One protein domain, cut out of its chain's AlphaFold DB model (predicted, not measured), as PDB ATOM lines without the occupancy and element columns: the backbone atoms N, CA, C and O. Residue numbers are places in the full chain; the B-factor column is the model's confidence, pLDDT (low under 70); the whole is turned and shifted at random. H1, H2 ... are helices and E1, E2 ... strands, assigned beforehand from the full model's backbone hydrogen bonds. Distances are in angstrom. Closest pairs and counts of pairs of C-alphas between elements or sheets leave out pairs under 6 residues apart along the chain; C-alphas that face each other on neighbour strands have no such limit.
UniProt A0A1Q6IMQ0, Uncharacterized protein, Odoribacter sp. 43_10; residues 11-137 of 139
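Overview. This is residues 11 to 137 of the 139 residues of an uncharacterized protein of Odoribacter sp. 43_10 (UniProt A0A1Q6IMQ0). A four-strand antiparallel sheet, E1 to E4, makes a wall at one end of this domain, and a loose cluster of three helices, H2, H3 and H4, makes the other end. Between the two ends lie a two-strand antiparallel ribbon, E5 with E6, and the short helix H1, and a long loop, residues 55 to 82, swings out from H1 and folds back to E5. The printed part has 127 residues with four named helices and six named strands, in the order E1 E2 E3 E4 H1 E5 H2 H3 H4 E6, and its class is mixed, helices and strands. The larger sheet runs E1, E2, E3, E4. The whole is compact, with a radius of gyration of the C-alphas of 15.3 A, and its C-alphas span 39 by 31 by 29 A.

Arrangement. Start at the larger sheet, with E1 at residues 11 to 16, E2 at 20 to 27, E3 at 30 to 37 and E4 at 42 to 46. It is a meander, each strand the antiparallel neighbour of the one before, and each of its three pairs is a hairpin. E1 and E4 are the edge strands. The sheet is twisted, with C-alphas up to 4.3 A off its best plane. Between E1 and E2 look at N 15 and O 22, 2.8 A apart; between E2 and E3 at N 32 and O 25, 2.8 A; between E3 and E4 at N 46 and O 33, 2.8 A; these are within hydrogen-bond range. H1, residues 49 to 54, only grazes this sheet with its residues 49 to 53; its closest C-alphas to E4 are those of Phe 46 and Asp 52, 6.5 A apart. Next find E5, residues 83 to 87, and E6, residues 132 to 136, antiparallel neighbours at 159 degrees, where N 85 and O 134 are 2.8 A apart, within hydrogen-bond range. The closest C-alphas of E2 and E5 are those of Ile 22 and Leu 83, 7.6 A apart. From E5 go on to H2, residues 89 to 100, which is near H1, with 5 pairs of C-alphas within 10 A. H2 and H4, residues 116 to 123, only just touch, with 3 pairs of C-alphas within 8 A. H2 does so with residues 92 to 96 alone, and the closest C-alphas are those of Ala 93 and Tyr 122, 6.4 A apart. The two helices run opposite ways at a steep tilt of 60 degrees. H3, residues 105 to 114, is close to H2 but not clearly touching, with the C-alphas of Arg 100 and Trp 108 closest at 6.3 A. H3 and H4 are also close but not clearly touching, with the C-alphas of Lys 112 and Met 119 closest at 6.4 A. H4 and E6 are near each other. H2, H3 and H4 are not on the larger sheet. In H1, H2, H3 and H4 every O i to N i+4 pair is within hydrogen-bond range.

Along the chain. Find C-alpha 11 at (13.463, 53.221, -6.720), where E1 begins. E2 covers 21.5 A from C-alpha 20 to C-alpha 27, and E3 covers 23.0 A from C-alpha 30 to C-alpha 37. H2 starts at C-alpha 89, (28.779, 51.100, -31.801), and is 16.7 A long; H3 is 14.3 A long and H4 10.4 A. E5 is 13.7 A long, and E6 ends at C-alpha 136, (28.107, 42.318, -15.748).

Size, cuts and confidence. The two C-alphas farthest apart are those of His 41 and Glu 127, at 43.8 A. The printed part has no cut. The link from H1 to E5, 28 residues, is long, and that from H4 to E6, 8 residues, is short. The mean pLDDT of the printed part is 79.0; residues 48 to 50, residue 53 and residues 57 to 80 are under 70.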
ATOM      1  N   MET A  11      13.145  54.432  -5.967       76.31
ATOM      2  CA  MET A  11      13.463  53.221  -6.720       76.31
ATOM      3  C   MET A  11      12.991  53.381  -8.167       76.31
ATOM      4  O   MET A  11      11.803  53.567  -8.413       76.31
ATOM      5  N   HIS A  12      13.918  53.303  -9.117       71.38
ATOM      6  CA  HIS A  12      13.610  53.352 -10.550       71.38
ATOM      7  C   HIS A  12      13.485  51.955 -11.150       71.38
ATOM      8  O   HIS A  12      12.706  51.744 -12.075       71.38
ATOM      9  N   PHE A  13      14.260  51.011 -10.622       73.56
ATOM     10  CA  PHE A  13      14.272  49.637 -11.084       73.56
ATOM     11  C   PHE A  13      14.620  48.693  -9.938       73.56
ATOM     12  O   PHE A  13      15.524  48.979  -9.153       73.56
ATOM     13  N   LEU A  14      13.922  47.567  -9.868       77.75
ATOM     14  CA  LEU A  14      14.199  46.481  -8.944       77.75
ATOM     15  C   LEU A  14      13.885  45.173  -9.656       77.75
ATOM     16  O   LEU A  14      12.818  45.038 -10.255       77.75
ATOM     17  N   ASN A  15      14.804  44.225  -9.574       77.25
ATOM     18  CA  ASN A  15      14.598  42.879 -10.061       77.25
ATOM     19  C   ASN A  15      15.249  41.875  -9.124       77.25
ATOM     20  O   ASN A  15      16.319  42.116  -8.563       77.25
ATOM     21  N   GLU A  16      14.595  40.735  -8.989       82.06
ATOM     22  CA  GLU A  16      15.059  39.623  -8.185       82.06
ATOM     23  C   GLU A  16      15.193  38.385  -9.065       82.06
ATOM     24  O   GLU A  16      14.412  38.140  -9.980       82.06
ATOM     25  N   THR A  17      16.249  37.635  -8.805       78.75
ATOM     26  CA  THR A  17      16.703  36.479  -9.573       78.75
ATOM     27  C   THR A  17      17.040  35.387  -8.574       78.75
ATOM     28  O   THR A  17      17.154  35.663  -7.375       78.75
ATOM     29  N   ASP A  18      17.252  34.152  -9.016       82.25
ATOM     30  CA  ASP A  18      17.642  33.078  -8.093       82.25
ATOM     31  C   ASP A  18      18.959  33.387  -7.362       82.25
ATOM     32  O   ASP A  18      19.172  32.928  -6.240       82.25
ATOM     33  N   LYS A  19      19.830  34.208  -7.966       83.00
ATOM     34  CA  LYS A  19      21.161  34.539  -7.435       83.00
ATOM     35  C   LYS A  19      21.263  35.939  -6.841       83.00
ATOM     36  O   LYS A  19      22.031  36.126  -5.900       83.00
ATOM     37  N   TYR A  20      20.515  36.912  -7.358       84.25
ATOM     38  CA  TYR A  20      20.723  38.319  -7.019       84.25
ATOM     39  C   TYR A  20      19.422  39.085  -6.751       84.25
ATOM     40  O   TYR A  20      18.363  38.752  -7.277       84.25
ATOM     41  N   VAL A  21      19.520  40.165  -5.974       86.00
ATOM     42  CA  VAL A  21      18.571  41.290  -6.021       86.00
ATOM     43  C   VAL A  21      19.326  42.487  -6.577       86.00
ATOM     44  O   VAL A  21      20.303  42.936  -5.983       86.00
ATOM     45  N   ILE A  22      18.904  42.991  -7.730       81.25
ATOM     46  CA  ILE A  22      19.573  44.084  -8.435       81.25
ATOM     47  C   ILE A  22      18.608  45.241  -8.627       81.25
ATOM     48  O   ILE A  22      17.411  45.047  -8.839       81.25
ATOM     49  N   GLY A  23      19.116  46.462  -8.583       78.56
ATOM     50  CA  GLY A  23      18.250  47.611  -8.760       78.56
ATOM     51  C   GLY A  23      18.983  48.905  -9.023       78.56
ATOM     52  O   GLY A  23      20.201  49.011  -8.883       78.56
ATOM     53  N   VAL A  24      18.189  49.897  -9.404       78.19
ATOM     54  CA  VAL A  24      18.611  51.275  -9.607       78.19
ATOM     55  C   VAL A  24      17.740  52.178  -8.761       78.19
ATOM     56  O   VAL A  24      16.510  52.116  -8.834       78.19
ATOM     57  N   TYR A  25      18.372  53.069  -8.009       79.31
ATOM     58  CA  TYR A  25      17.673  54.065  -7.215       79.31
ATOM     59  C   TYR A  25      18.289  55.445  -7.370       79.31
ATOM     60  O   TYR A  25      19.464  55.590  -7.693       79.31
ATOM     61  N   ASN A  26      17.486  56.472  -7.122       78.12
ATOM     62  CA  ASN A  26      17.944  57.840  -7.008       78.12
ATOM     63  C   ASN A  26      17.976  58.258  -5.538       78.12
ATOM     64  O   ASN A  26      17.014  58.044  -4.802       78.12
ATOM     65  N   PHE A  27      19.076  58.877  -5.120       80.12
ATOM     66  CA  PHE A  27      19.208  59.516  -3.819       80.12
ATOM     67  C   PHE A  27      20.004  60.815  -3.956       80.12
ATOM     68  O   PHE A  27      21.114  60.836  -4.486       80.12
ATOM     69  N   GLY A  28      19.432  61.928  -3.488       76.94
ATOM     70  CA  GLY A  28      20.099  63.232  -3.533       76.94
ATOM     71  C   GLY A  28      20.446  63.711  -4.950       76.94
ATOM     72  O   GLY A  28      21.527  64.266  -5.145       76.94
ATOM     73  N   ASN A  29      19.541  63.502  -5.917       71.06
ATOM     74  CA  ASN A  29      19.717  63.810  -7.345       71.06
ATOM     75  C   ASN A  29      20.857  63.026  -8.018       71.06
ATOM     76  O   ASN A  29      21.429  63.479  -9.008       71.06
ATOM     77  N   ARG A  30      21.200  61.852  -7.486       72.62
ATOM     78  CA  ARG A  30      22.181  60.939  -8.075       72.62
ATOM     79  C   ARG A  30      21.583  59.558  -8.196       72.62
ATOM     80  O   ARG A  30      20.846  59.141  -7.310       72.62
ATOM     81  N   TYR A  31      21.925  58.872  -9.272       74.94
ATOM     82  CA  TYR A  31      21.528  57.491  -9.482       74.94
ATOM     83  C   TYR A  31      22.605  56.553  -8.958       74.94
ATOM     84  O   TYR A  31      23.793  56.851  -9.049       74.94
ATOM     85  N   TYR A  32      22.160  55.433  -8.419       78.12
ATOM     86  CA  TYR A  32      22.978  54.372  -7.870       78.12
ATOM     87  C   TYR A  32      22.470  53.048  -8.410       78.12
ATOM     88  O   TYR A  32      21.262  52.872  -8.583       78.12
ATOM     89  N   TYR A  33      23.392  52.122  -8.635       79.94
ATOM     90  CA  TYR A  33      23.069  50.728  -8.890       79.94
ATOM     91  C   TYR A  33      23.465  49.919  -7.673       79.94
ATOM     92  O   TYR A  33      24.529  50.152  -7.103       79.94
ATOM     93  N   PHE A  34      22.660  48.932  -7.319       82.50
ATOM     94  CA  PHE A  34      23.062  47.953  -6.328       82.50
ATOM     95  C   PHE A  34      22.863  46.540  -6.851       82.50
ATOM     96  O   PHE A  34      22.000  46.280  -7.694       82.50
ATOM     97  N   GLY A  35      23.677  45.639  -6.316       83.94
ATOM     98  CA  GLY A  35      23.515  44.204  -6.454       83.94
ATOM     99  C   GLY A  35      23.721  43.556  -5.096       83.94
ATOM    100  O   GLY A  35      24.757  43.755  -4.463       83.94
ATOM    101  N   TYR A  36      22.722  42.815  -4.643       87.06
ATOM    102  CA  TYR A  36      22.798  41.919  -3.503       87.06
ATOM    103  C   TYR A  36      22.990  40.498  -4.015       87.06
ATOM    104  O   TYR A  36      22.160  40.008  -4.779       87.06
ATOM    105  N   ASP A  37      24.069  39.849  -3.604       88.00
ATOM    106  CA  ASP A  37      24.309  38.431  -3.861       88.00
ATOM    107  C   ASP A  37      23.692  37.594  -2.738       88.00
ATOM    108  O   ASP A  37      24.094  37.688  -1.578       88.00
ATOM    109  N   LYS A  38      22.714  36.755  -3.096       89.94
ATOM    110  CA  LYS A  38      21.980  35.906  -2.153       89.94
ATOM    111  C   LYS A  38      22.846  34.807  -1.548       89.94
ATOM    112  O   LYS A  38      22.550  34.360  -0.446       89.94
ATOM    113  N   LYS A  39      23.893  34.359  -2.249       89.62
ATOM    114  CA  LYS A  39      24.782  33.294  -1.774       89.62
ATOM    115  C   LYS A  39      25.766  33.817  -0.735       89.62
ATOM    116  O   LYS A  39      26.002  33.153   0.269       89.62
ATOM    117  N   SER A  40      26.378  34.969  -1.000       90.69
ATOM    118  CA  SER A  40      27.368  35.570  -0.096       90.69
ATOM    119  C   SER A  40      26.754  36.518   0.935       90.69
ATOM    120  O   SER A  40      27.429  36.896   1.889       90.69
ATOM    121  N   HIS A  41      25.487  36.900   0.760       91.12
ATOM    122  CA  HIS A  41      24.786  37.917   1.544       91.12
ATOM    123  C   HIS A  41      25.466  39.297   1.522       91.12
ATOM    124  O   HIS A  41      25.316  40.088   2.456       91.12
ATOM    125  N   VAL A  42      26.191  39.616   0.446       90.00
ATOM    126  CA  VAL A  42      26.885  40.897   0.273       90.00
ATOM    127  C   VAL A  42      26.093  41.816  -0.653       90.00
ATOM    128  O   VAL A  42      25.736  41.436  -1.767       90.00
ATOM    129  N   THR A  43      25.889  43.063  -0.223       88.88
ATOM    130  CA  THR A  43      25.383  44.147  -1.077       88.88
ATOM    131  C   THR A  43      26.538  45.010  -1.560       88.88
ATOM    132  O   THR A  43      27.304  45.543  -0.758       88.88
ATOM    133  N   LYS A  44      26.632  45.211  -2.873       85.50
ATOM    134  CA  LYS A  44      27.531  46.188  -3.492       85.50
ATOM    135  C   LYS A  44      26.710  47.338  -4.051       85.50
ATOM    136  O   LYS A  44      25.669  47.106  -4.663       85.50
ATOM    137  N   ASN A  45      27.181  48.564  -3.841       85.25
ATOM    138  CA  ASN A  45      26.518  49.774  -4.303       85.25
ATOM    139  C   ASN A  45      27.483  50.622  -5.131       85.25
ATOM    140  O   ASN A  45      28.579  50.934  -4.673       85.25
ATOM    141  N   PHE A  46      27.053  51.003  -6.327       78.19
ATOM    142  CA  PHE A  46      27.864  51.664  -7.340       78.19
ATOM    143  C   PHE A  46      27.279  53.036  -7.630       78.19
ATOM    144  O   PHE A  46      26.080  53.181  -7.893       78.19
ATOM    145  N   LYS A  47      28.129  54.055  -7.557       73.62
ATOM    146  CA  LYS A  47      27.747  55.455  -7.758       73.62
ATOM    147  C   LYS A  47      27.842  55.833  -9.232       73.62
ATOM    148  O   LYS A  47      27.017  56.597  -9.720       73.62
ATOM    149  N   LEU A  48      28.860  55.327  -9.916       69.25
ATOM    150  CA  LEU A  48      29.114  55.551 -11.332       69.25
ATOM    151  C   LEU A  48      29.496  54.200 -11.891       69.25
ATOM    152  O   LEU A  48      30.659  53.856 -11.932       69.25
ATOM    153  N   VAL A  49      28.498  53.392 -12.227       64.88
ATOM    154  CA  VAL A  49      28.706  52.014 -12.682       64.88
ATOM    155  C   VAL A  49      29.756  51.905 -13.784       64.88
ATOM    156  O   VAL A  49      30.517  50.954 -13.820       64.88
ATOM    157  N   ASP A  50      29.830  52.898 -14.655       67.19
ATOM    158  CA  ASP A  50      30.827  52.996 -15.702       67.19
ATOM    159  C   ASP A  50      32.240  53.229 -15.166       67.19
ATOM    160  O   ASP A  50      33.182  52.572 -15.593       67.19
ATOM    161  N   ASP A  51      32.412  54.120 -14.201       70.00
ATOM    162  CA  ASP A  51      33.709  54.361 -13.570       70.00
ATOM    163  C   ASP A  51      34.099  53.243 -12.591       70.00
ATOM    164  O   ASP A  51      35.182  52.675 -12.685       70.00
ATOM    165  N   ASP A  52      33.178  52.852 -11.713       72.00
ATOM    166  CA  ASP A  52      33.388  51.851 -10.672       72.00
ATOM    167  C   ASP A  52      33.649  50.447 -11.258       72.00
ATOM    168  O   ASP A  52      34.298  49.629 -10.605       72.00
ATOM    169  N   LEU A  53      33.148  50.142 -12.467       69.88
ATOM    170  CA  LEU A  53      33.283  48.811 -13.084       69.88
ATOM    171  C   LEU A  53      34.180  48.788 -14.319       69.88
ATOM    172  O   LEU A  53      34.865  47.792 -14.534       69.88
ATOM    173  N   LEU A  54      34.175  49.847 -15.134       72.44
ATOM    174  CA  LEU A  54      34.954  49.910 -16.377       72.44
ATOM    175  C   LEU A  54      36.123  50.904 -16.292       72.44
ATOM    176  O   LEU A  54      36.802  51.108 -17.297       72.44
ATOM    177  N   LYS A  55      36.352  51.530 -15.124       73.94
ATOM    178  CA  LYS A  55      37.436  52.498 -14.862       73.94
ATOM    179  C   LYS A  55      37.507  53.602 -15.917       73.94
ATOM    180  O   LYS A  55      38.571  53.962 -16.411       73.94
ATOM    181  N   THR A  56      36.341  54.128 -16.285       70.75
ATOM    182  CA  THR A  56      36.206  55.096 -17.387       70.75
ATOM    183  C   THR A  56      36.878  56.445 -17.135       70.75
ATOM    184  O   THR A  56      37.049  57.239 -18.062       70.75
ATOM    185  N   GLY A  57      37.227  56.741 -15.884       66.25
ATOM    186  CA  GLY A  57      37.713  58.034 -15.422       66.25
ATOM    187  C   GLY A  57      36.604  59.086 -15.318       66.25
ATOM    188  O   GLY A  57      36.885  60.259 -15.048       66.25
ATOM    189  N   ILE A  58      35.339  58.738 -15.571       66.19
ATOM    190  CA  ILE A  58      34.220  59.685 -15.567       66.19
ATOM    191  C   ILE A  58      33.857  59.993 -14.117       66.19
ATOM    192  O   ILE A  58      33.148  59.244 -13.469       66.19
ATOM    193  N   THR A  59      34.291  61.143 -13.600       57.97
ATOM    194  CA  THR A  59      34.123  61.479 -12.172       57.97
ATOM    195  C   THR A  59      32.856  62.281 -11.851       57.97
ATOM    196  O   THR A  59      32.521  62.491 -10.678       57.97
ATOM    197  N   LYS A  60      32.137  62.767 -12.875       53.22
ATOM    198  CA  LYS A  60      30.955  63.637 -12.735       53.22
ATOM    199  C   LYS A  60      29.908  63.376 -13.828       53.22
ATOM    200  O   LYS A  60      29.567  64.285 -14.579       53.22
ATOM    201  N   SER A  61      29.368  62.160 -13.916       52.53
ATOM    202  CA  SER A  61      28.110  61.971 -14.652       52.53
ATOM    203  C   SER A  61      26.939  62.413 -13.770       52.53
ATOM    204  O   SER A  61      26.730  61.876 -12.683       52.53
ATOM    205  N   THR A  62      26.200  63.435 -14.200       49.09
ATOM    206  CA  THR A  62      24.947  63.885 -13.561       49.09
ATOM    207  C   THR A  62      23.705  63.338 -14.261       49.09
ATOM    208  O   THR A  62      22.598  63.482 -13.747       49.09
ATOM    209  N   SER A  63      23.874  62.714 -15.428       50.62
ATOM    210  CA  SER A  63      22.800  62.131 -16.225       50.62
ATOM    211  C   SER A  63      22.660  60.641 -15.938       50.62
ATOM    212  O   SER A  63      23.663  59.930 -15.820       50.62
ATOM    213  N   PHE A  64      21.412  60.177 -15.865       51.44
ATOM    214  CA  PHE A  64      21.098  58.757 -15.894       51.44
ATOM    215  C   PHE A  64      20.374  58.374 -17.191       51.44
ATOM    216  O   PHE A  64      19.396  59.035 -17.547       51.44
ATOM    217  N   PRO A  65      20.810  57.287 -17.847       56.47
ATOM    218  CA  PRO A  65      22.080  56.601 -17.582       56.47
ATOM    219  C   PRO A  65      23.279  57.508 -17.962       56.47
ATOM    220  O   PRO A  65      23.091  58.612 -18.480       56.47
ATOM    221  N   SER A  66      24.515  57.079 -17.668       58.59
ATOM    222  CA  SER A  66      25.720  57.787 -18.140       58.59
ATOM    223  C   SER A  66      25.629  58.023 -19.656       58.59
ATOM    224  O   SER A  66      24.988  57.245 -20.358       58.59
ATOM    225  N   LYS A  67      26.232  59.106 -20.174       60.88
ATOM    226  CA  LYS A  67      26.094  59.559 -21.579       60.88
ATOM    227  C   LYS A  67      26.308  58.444 -22.619       60.88
ATOM    228  O   LYS A  67      25.790  58.531 -23.733       60.88
ATOM    229  N   TYR A  68      27.076  57.417 -22.265       57.06
ATOM    230  CA  TYR A  68      27.427  56.301 -23.141       57.06
ATOM    231  C   TYR A  68      26.427  55.143 -23.109       57.06
ATOM    232  O   TYR A  68      26.389  54.345 -24.039       57.06
ATOM    233  N   PHE A  69      25.571  55.096 -22.097       64.06
ATOM    234  CA  PHE A  69      24.682  53.986 -21.810       64.06
ATOM    235  C   PHE A  69      23.266  54.303 -22.271       64.06
ATOM    236  O   PHE A  69      22.813  55.447 -22.234       64.06
ATOM    237  N   SER A  70      22.539  53.270 -22.670       58.94
ATOM    238  CA  SER A  70      21.080  53.313 -22.742       58.94
ATOM    239  C   SER A  70      20.511  52.523 -21.562       58.94
ATOM    240  O   SER A  70      21.048  51.458 -21.242       58.94
ATOM    241  N   PRO A  71      19.465  53.027 -20.878       53.62
ATOM    242  CA  PRO A  71      18.908  52.317 -19.744       53.62
ATOM    243  C   PRO A  71      18.242  51.038 -20.253       53.62
ATOM    244  O   PRO A  71      17.609  51.026 -21.317       53.62
ATOM    245  N   TRP A  72      18.392  49.959 -19.491       59.22
ATOM    246  CA  TRP A  72      17.706  48.711 -19.780       59.22
ATOM    247  C   TRP A  72      16.193  48.943 -19.764       59.22
ATOM    248  O   TRP A  72      15.651  49.498 -18.807       59.22
ATOM    249  N   HIS A  73      15.515  48.560 -20.845       53.16
ATOM    250  CA  HIS A  73      14.063  48.638 -20.913       53.16
ATOM    251  C   HIS A  73      13.468  47.347 -20.350       53.16
ATOM    252  O   HIS A  73      13.856  46.251 -20.749       53.16
ATOM    253  N   ASN A  74      12.460  47.497 -19.492       45.81
ATOM    254  CA  ASN A  74      11.681  46.442 -18.823       45.81
ATOM    255  C   ASN A  74      11.023  45.383 -19.741       45.81
ATOM    256  O   ASN A  74      10.328  44.503 -19.243       45.81
ATOM    257  N   LYS A  75      11.203  45.463 -21.064       51.22
ATOM    258  CA  LYS A  75      10.643  44.535 -22.058       51.22
ATOM    259  C   LYS A  75      11.677  43.604 -22.696       51.22
ATOM    260  O   LYS A  75      11.290  42.759 -23.497       51.22
ATOM    261  N   MET A  76      12.968  43.745 -22.391       56.03
ATOM    262  CA  MET A  76      13.986  42.848 -22.943       56.03
ATOM    263  C   MET A  76      14.182  41.636 -22.026       56.03
ATOM    264  O   MET A  76      14.600  41.786 -20.885       56.03
ATOM    265  N   GLN A  77      13.890  40.434 -22.524       55.69
ATOM    266  CA  GLN A  77      14.096  39.181 -21.794       55.69
ATOM    267  C   GLN A  77      15.565  38.756 -21.900       55.69
ATOM    268  O   GLN A  77      15.944  38.044 -22.826       55.69
ATOM    269  N   PHE A  78      16.405  39.218 -20.977       61.88
ATOM    270  CA  PHE A  78      17.766  38.701 -20.833       61.88
ATOM    271  C   PHE A  78      17.872  37.771 -19.619       61.88
ATOM    272  O   PHE A  78      17.097  37.930 -18.672       61.88
ATOM    273  N   PRO A  79      18.829  36.822 -19.617       64.38
ATOM    274  CA  PRO A  79      19.143  36.019 -18.441       64.38
ATOM    275  C   PRO A  79      19.334  36.901 -17.208       64.38
ATOM    276  O   PRO A  79      20.143  37.819 -17.204       64.38
ATOM    277  N   THR A  80      18.613  36.627 -16.132       65.06
ATOM    278  CA  THR A  80      18.563  37.525 -14.970       65.06
ATOM    279  C   THR A  80      19.864  37.550 -14.156       65.06
ATOM    280  O   THR A  80      20.026  38.371 -13.266       65.06
ATOM    281  N   ASP A  81      20.848  36.719 -14.488       70.69
ATOM    282  CA  ASP A  81      22.125  36.604 -13.775       70.69
ATOM    283  C   ASP A  81      23.089  37.799 -13.942       70.69
ATOM    284  O   ASP A  81      24.144  37.814 -13.301       70.69
ATOM    285  N   TYR A  82      22.767  38.781 -14.792       72.50
ATOM    286  CA  TYR A  82      23.664  39.887 -15.134       72.50
ATOM    287  C   TYR A  82      22.971  41.250 -15.055       72.50
ATOM    288  O   TYR A  82      21.776  41.390 -15.313       72.50
ATOM    289  N   LEU A  83      23.758  42.287 -14.770       72.38
ATOM    290  CA  LEU A  83      23.389  43.677 -15.016       72.38
ATOM    291  C   LEU A  83      23.798  44.058 -16.444       72.38
ATOM    292  O   LEU A  83      24.982  44.024 -16.770       72.38
ATOM    293  N   TYR A  84      22.831  44.416 -17.289       75.19
ATOM    294  CA  TYR A  84      23.079  44.684 -18.707       75.19
ATOM    295  C   TYR A  84      23.246  46.167 -19.037       75.19
ATOM    296  O   TYR A  84      22.490  47.020 -18.569       75.19
ATOM    297  N   PHE A  85      24.186  46.445 -19.937       76.06
ATOM    298  CA  PHE A  85      24.474  47.755 -20.506       76.06
ATOM    299  C   PHE A  85      24.386  47.708 -22.023       76.06
ATOM    300  O   PHE A  85      24.871  46.765 -22.641       76.06
ATOM    301  N   PHE A  86      23.808  48.751 -22.615       78.69
ATOM    302  CA  PHE A  86      23.571  48.837 -24.052       78.69
ATOM    303  C   PHE A  86      24.294  50.042 -24.625       78.69
ATOM    304  O   PHE A  86      24.132  51.161 -24.124       78.69
ATOM    305  N   PHE A  87      25.024  49.816 -25.711       80.81
ATOM    306  CA  PHE A  87      25.757  50.847 -26.426       80.81
ATOM    307  C   PHE A  87      25.441  50.763 -27.910       80.81
ATOM    308  O   PHE A  87      25.414  49.685 -28.501       80.81
ATOM    309  N   THR A  88      25.264  51.920 -28.542       86.56
ATOM    310  CA  THR A  88      25.465  51.971 -29.990       86.56
ATOM    311  C   THR A  88      26.964  51.806 -30.276       86.56
ATOM    312  O   THR A  88      27.766  52.275 -29.458       86.56
ATOM    313  N   PRO A  89      27.367  51.223 -31.421       90.62
ATOM    314  CA  PRO A  89      28.779  51.100 -31.801       90.62
ATOM    315  C   PRO A  89      29.560  52.407 -31.634       90.62
ATOM    316  O   PRO A  89      30.580  52.458 -30.954       90.62
ATOM    317  N   ALA A  90      29.000  53.515 -32.129       88.75
ATOM    318  CA  ALA A  90      29.620  54.834 -32.028       88.75
ATOM    319  C   ALA A  90      29.777  55.341 -30.582       88.75
ATOM    320  O   ALA A  90      30.723  56.068 -30.280       88.75
ATOM    321  N   ARG A  91      28.846  55.013 -29.672       85.25
ATOM    322  CA  ARG A  91      28.978  55.375 -28.249       85.25
ATOM    323  C   ARG A  91      30.019  54.512 -27.553       85.25
ATOM    324  O   ARG A  91      30.738  55.037 -26.711       85.25
ATOM    325  N   TYR A  92      30.096  53.234 -27.910       87.75
ATOM    326  CA  TYR A  92      31.102  52.326 -27.380       87.75
ATOM    327  C   TYR A  92      32.512  52.734 -27.814       87.75
ATOM    328  O   TYR A  92      33.381  52.890 -26.963       87.75
ATOM    329  N   ALA A  93      32.720  53.032 -29.100       90.88
ATOM    330  CA  ALA A  93      34.006  53.519 -29.596       90.88
ATOM    331  C   ALA A  93      34.467  54.778 -28.845       90.88
ATOM    332  O   ALA A  93      35.558  54.808 -28.284       90.88
ATOM    333  N   LYS A  94      33.575  55.770 -28.710       88.44
ATOM    334  CA  LYS A  94      33.855  57.000 -27.952       88.44
ATOM    335  C   LYS A  94      34.177  56.752 -26.479       88.44
ATOM    336  O   LYS A  94      34.926  57.525 -25.890       88.44
ATOM    337  N   LEU A  95      33.588  55.725 -25.868       86.19
ATOM    338  CA  LEU A  95      33.888  55.346 -24.489       86.19
ATOM    339  C   LEU A  95      35.330  54.844 -24.367       86.19
ATOM    340  O   LEU A  95      36.064  55.322 -23.505       86.19
ATOM    341  N   ILE A  96      35.737  53.922 -25.244       89.75
ATOM    342  CA  ILE A  96      37.091  53.354 -25.246       89.75
ATOM    343  C   ILE A  96      38.138  54.423 -25.579       89.75
ATOM    344  O   ILE A  96      39.140  54.544 -24.877       89.75
ATOM    345  N   GLU A  97      37.871  55.274 -26.568       90.88
ATOM    346  CA  GLU A  97      38.722  56.426 -26.896       90.88
ATOM    347  C   GLU A  97      38.847  57.399 -25.716       90.88
ATOM    348  O   GLU A  97      39.937  57.897 -25.426       90.88
ATOM    349  N   HIS A  98      37.747  57.646 -24.991       86.56
ATOM    350  CA  HIS A  98      37.778  58.470 -23.787       86.56
ATOM    351  C   HIS A  98      38.673  57.856 -22.709       86.56
ATOM    352  O   HIS A  98      39.501  58.576 -22.157       86.56
ATOM    353  N   ILE A  99      38.551  56.553 -22.438       88.06
ATOM    354  CA  ILE A  99      39.426  55.842 -21.496       88.06
ATOM    355  C   ILE A  99      40.888  56.009 -21.908       88.06
ATOM    356  O   ILE A  99      41.688  56.529 -21.130       88.06
ATOM    357  N   ARG A 100      41.224  55.651 -23.154       91.12
ATOM    358  CA  ARG A 100      42.587  55.751 -23.693       91.12
ATOM    359  C   ARG A 100      43.165  57.152 -23.522       91.12
ATOM    360  O   ARG A 100      44.296  57.280 -23.071       91.12
ATOM    361  N   SER A 101      42.385  58.197 -23.806       90.19
ATOM    362  CA  SER A 101      42.838  59.595 -23.711       90.19
ATOM    363  C   SER A 101      43.300  60.037 -22.314       90.19
ATOM    364  O   SER A 101      43.921  61.091 -22.186       90.19
ATOM    365  N   ARG A 102      42.986  59.270 -21.261       87.62
ATOM    366  CA  ARG A 102      43.284  59.618 -19.862       87.62
ATOM    367  C   ARG A 102      44.359  58.748 -19.232       87.62
ATOM    368  O   ARG A 102      44.760  59.036 -18.109       87.62
ATOM    369  N   LEU A 103      44.791  57.707 -19.932       89.56
ATOM    370  CA  LEU A 103      45.778  56.755 -19.453       89.56
ATOM    371  C   LEU A 103      47.123  57.031 -20.123       89.56
ATOM    372  O   LEU A 103      47.197  57.305 -21.322       89.56
ATOM    373  N   SER A 104      48.201  56.925 -19.352       94.06
ATOM    374  CA  SER A 104      49.546  56.806 -19.915       94.06
ATOM    375  C   SER A 104      49.684  55.516 -20.733       94.06
ATOM    376  O   SER A 104      48.852  54.615 -20.643       94.06
ATOM    377  N   GLU A 105      50.762  55.386 -21.512       95.56
ATOM    378  CA  GLU A 105      50.985  54.175 -22.316       95.56
ATOM    379  C   GLU A 105      51.006  52.907 -21.462       95.56
ATOM    380  O   GLU A 105      50.323  51.935 -21.763       95.56
ATOM    381  N   LYS A 106      51.711  52.956 -20.328       95.94
ATOM    382  CA  LYS A 106      51.795  51.833 -19.393       95.94
ATOM    383  C   LYS A 106      50.431  51.469 -18.800       95.94
ATOM    384  O   LYS A 106      50.122  50.291 -18.654       95.94
ATOM    385  N   GLU A 107      49.631  52.468 -18.434       93.75
ATOM    386  CA  GLU A 107      48.293  52.240 -17.878       93.75
ATOM    387  C   GLU A 107      47.322  51.709 -18.933       93.75
ATOM    388  O   GLU A 107      46.462  50.895 -18.611       93.75
ATOM    389  N   TRP A 108      47.468  52.126 -20.190       94.25
ATOM    390  CA  TRP A 108      46.662  51.605 -21.286       94.25
ATOM    391  C   TRP A 108      46.967  50.145 -21.604       94.25
ATOM    392  O   TRP A 108      46.036  49.364 -21.778       94.25
ATOM    393  N   GLU A 109      48.243  49.756 -21.641       95.44
ATOM    394  CA  GLU A 109      48.607  48.347 -21.821       95.44
ATOM    395  C   GLU A 109      48.012  47.479 -20.705       95.44
ATOM    396  O   GLU A 109      47.334  46.493 -20.989       95.44
ATOM    397  N   ALA A 110      48.133  47.916 -19.446       94.19
ATOM    398  CA  ALA A 110      47.505  47.232 -18.318       94.19
ATOM    399  C   ALA A 110      45.967  47.178 -18.435       94.19
ATOM    400  O   ALA A 110      45.358  46.156 -18.126       94.19
ATOM    401  N   TYR A 111      45.330  48.251 -18.914       91.94
ATOM    402  CA  TYR A 111      43.882  48.288 -19.136       91.94
ATOM    403  C   TYR A 111      43.439  47.266 -20.188       91.94
ATOM    404  O   TYR A 111      42.458  46.552 -19.976       91.94
ATOM    405  N   LYS A 112      44.162  47.163 -21.309       93.56
ATOM    406  CA  LYS A 112      43.874  46.178 -22.359       93.56
ATOM    407  C   LYS A 112      43.992  44.744 -21.843       93.56
ATOM    408  O   LYS A 112      43.151  43.915 -22.181       93.56
ATOM    409  N   GLU A 113      45.000  44.466 -21.017       94.19
ATOM    410  CA  GLU A 113      45.196  43.154 -20.387       94.19
ATOM    411  C   GLU A 113      44.101  42.818 -19.364       94.19
ATOM    412  O   GLU A 113      43.648  41.676 -19.294       94.19
ATOM    413  N   GLU A 114      43.635  43.797 -18.583       91.06
ATOM    414  CA  GLU A 114      42.553  43.597 -17.609       91.06
ATOM    415  C   GLU A 114      41.183  43.433 -18.290       91.06
ATOM    416  O   GLU A 114      40.335  42.663 -17.831       91.06
ATOM    417  N   HIS A 115      40.966  44.135 -19.406       90.31
ATOM    418  CA  HIS A 115      39.675  44.254 -20.080       90.31
ATOM    419  C   HIS A 115      39.692  43.703 -21.514       90.31
ATOM    420  O   HIS A 115      39.118  44.300 -22.428       90.31
ATOM    421  N   VAL A 116      40.302  42.529 -21.706       91.81
ATOM    422  CA  VAL A 116      40.463  41.877 -23.023       91.81
ATOM    423  C   VAL A 116      39.150  41.784 -23.803       91.81
ATOM    424  O   VAL A 116      39.124  42.049 -25.003       91.81
ATOM    425  N   ASP A 117      38.045  41.432 -23.144       90.25
ATOM    426  CA  ASP A 117      36.752  41.296 -23.824       90.25
ATOM    427  C   ASP A 117      36.202  42.642 -24.311       90.25
ATOM    428  O   ASP A 117      35.572  42.697 -25.366       90.25
ATOM    429  N   LEU A 118      36.496  43.742 -23.605       90.38
ATOM    430  CA  LEU A 118      36.121  45.075 -24.075       90.38
ATOM    431  C   LEU A 118      36.910  45.458 -25.331       90.38
ATOM    432  O   LEU A 118      36.341  46.053 -26.250       90.38
ATOM    433  N   MET A 119      38.195  45.101 -25.380       94.50
ATOM    434  CA  MET A 119      39.061  45.382 -26.528       94.50
ATOM    435  C   MET A 119      38.662  44.557 -27.744       94.50
ATOM    436  O   MET A 119      38.496  45.122 -28.814       94.50
ATOM    437  N   LYS A 120      38.359  43.264 -27.574       94.75
ATOM    438  CA  LYS A 120      37.838  42.424 -28.666       94.75
ATOM    439  C   LYS A 120      36.592  43.017 -29.322       94.75
ATOM    440  O   LYS A 120      36.463  42.964 -30.540       94.75
ATOM    441  N   ILE A 121      35.671  43.565 -28.523       93.50
ATOM    442  CA  ILE A 121      34.474  44.231 -29.053       93.50
ATOM    443  C   ILE A 121      34.864  45.501 -29.812       93.50
ATOM    444  O   ILE A 121      34.318  45.744 -30.880       93.50
ATOM    445  N   TYR A 122      35.784  46.304 -29.268       94.75
ATOM    446  CA  TYR A 122      36.232  47.554 -29.886       94.75
ATOM    447  C   TYR A 122      36.952  47.318 -31.217       94.75
ATOM    448  O   TYR A 122      36.598  47.943 -32.211       94.75
ATOM    449  N   ASP A 123      37.899  46.382 -31.249       95.06
ATOM    450  CA  ASP A 123      38.692  46.042 -32.434       95.06
ATOM    451  C   ASP A 123      37.836  45.398 -33.538       95.06
ATOM    452  O   ASP A 123      38.167  45.486 -34.717       95.06
ATOM    453  N   GLY A 124      36.729  44.754 -33.157       94.50
ATOM    454  CA  GLY A 124      35.756  44.165 -34.075       94.50
ATOM    455  C   GLY A 124      34.674  45.127 -34.568       94.50
ATOM    456  O   GLY A 124      33.762  44.679 -35.259       94.50
ATOM    457  N   LEU A 125      34.719  46.412 -34.195       94.94
ATOM    458  CA  LEU A 125      33.739  47.393 -34.653       94.94
ATOM    459  C   LEU A 125      33.912  47.731 -36.136       94.94
ATOM    460  O   LEU A 125      35.000  48.066 -36.598       94.94
ATOM    461  N   ASP A 126      32.791  47.765 -36.846       93.69
ATOM    462  CA  ASP A 126      32.685  48.166 -38.245       93.69
ATOM    463  C   ASP A 126      31.371  48.927 -38.527       93.69
ATOM    464  O   ASP A 126      30.557  49.192 -37.636       93.69
ATOM    465  N   GLU A 127      31.155  49.290 -39.791       89.00
ATOM    466  CA  GLU A 127      29.957  50.001 -40.254       89.00
ATOM    467  C   GLU A 127      28.652  49.193 -40.140       89.00
ATOM    468  O   GLU A 127      27.572  49.784 -40.109       89.00
ATOM    469  N   ASN A 128      28.739  47.864 -40.023       92.38
ATOM    470  CA  ASN A 128      27.599  46.945 -39.932       92.38
ATOM    471  C   ASN A 128      27.323  46.478 -38.495       92.38
ATOM    472  O   ASN A 128      26.441  45.648 -38.252       92.38
ATOM    473  N   SER A 129      28.074  47.002 -37.528       91.88
ATOM    474  CA  SER A 129      27.991  46.589 -36.137       91.88
ATOM    475  C   SER A 129      26.629  46.914 -35.525       91.88
ATOM    476  O   SER A 129      26.089  48.015 -35.648       91.88
ATOM    477  N   ASN A 130      26.074  45.937 -34.811       89.06
ATOM    478  CA  ASN A 130      24.803  46.070 -34.103       89.06
ATOM    479  C   ASN A 130      24.988  46.673 -32.701       89.06
ATOM    480  O   ASN A 130      26.092  46.991 -32.265       89.06
ATOM    481  N   THR A 131      23.882  46.830 -31.969       87.06
ATOM    482  CA  THR A 131      23.922  47.242 -30.556       87.06
ATOM    483  C   THR A 131      24.830  46.315 -29.751       87.06
ATOM    484  O   THR A 131      24.629  45.102 -29.730       87.06
ATOM    485  N   ILE A 132      25.792  46.902 -29.044       87.50
ATOM    486  CA  ILE A 132      26.669  46.190 -28.120       87.50
ATOM    487  C   ILE A 132      25.946  46.028 -26.790       87.50
ATOM    488  O   ILE A 132      25.363  46.983 -26.266       87.50
ATOM    489  N   ILE A 133      26.024  44.820 -26.237       84.94
ATOM    490  CA  ILE A 133      25.418  44.456 -24.960       84.94
ATOM    491  C   ILE A 133      26.523  43.933 -24.045       84.94
ATOM    492  O   ILE A 133      27.137  42.911 -24.341       84.94
ATOM    493  N   LEU A 134      26.758  44.610 -22.922       81.62
ATOM    494  CA  LEU A 134      27.657  44.124 -21.874       81.62
ATOM    495  C   LEU A 134      26.827  43.605 -20.705       81.62
ATOM    496  O   LEU A 134      26.036  44.353 -20.140       81.62
ATOM    497  N   GLY A 135      27.012  42.340 -20.336       79.94
ATOM    498  CA  GLY A 135      26.431  41.758 -19.129       79.94
ATOM    499  C   GLY A 135      27.473  41.686 -18.022       79.94
ATOM    500  O   GLY A 135      28.447  40.946 -18.135       79.94
ATOM    501  N   LEU A 136      27.268  42.416 -16.932       75.81
ATOM    502  CA  LEU A 136      28.107  42.318 -15.748       75.81
ATOM    503  C   LEU A 136      27.540  41.290 -14.774       75.81
ATOM    504  O   LEU A 136      26.429  41.441 -14.270       75.81
ATOM    505  N   LYS A 137      28.358  40.293 -14.442       75.38
ATOM    506  CA  LYS A 137      28.088  39.370 -13.344       75.38
ATOM    507  C   LYS A 137      28.749  39.874 -12.070       75.38
ATOM    508  O   LYS A 137      29.951  40.144 -12.059       75.38
TER     509      LYS A 137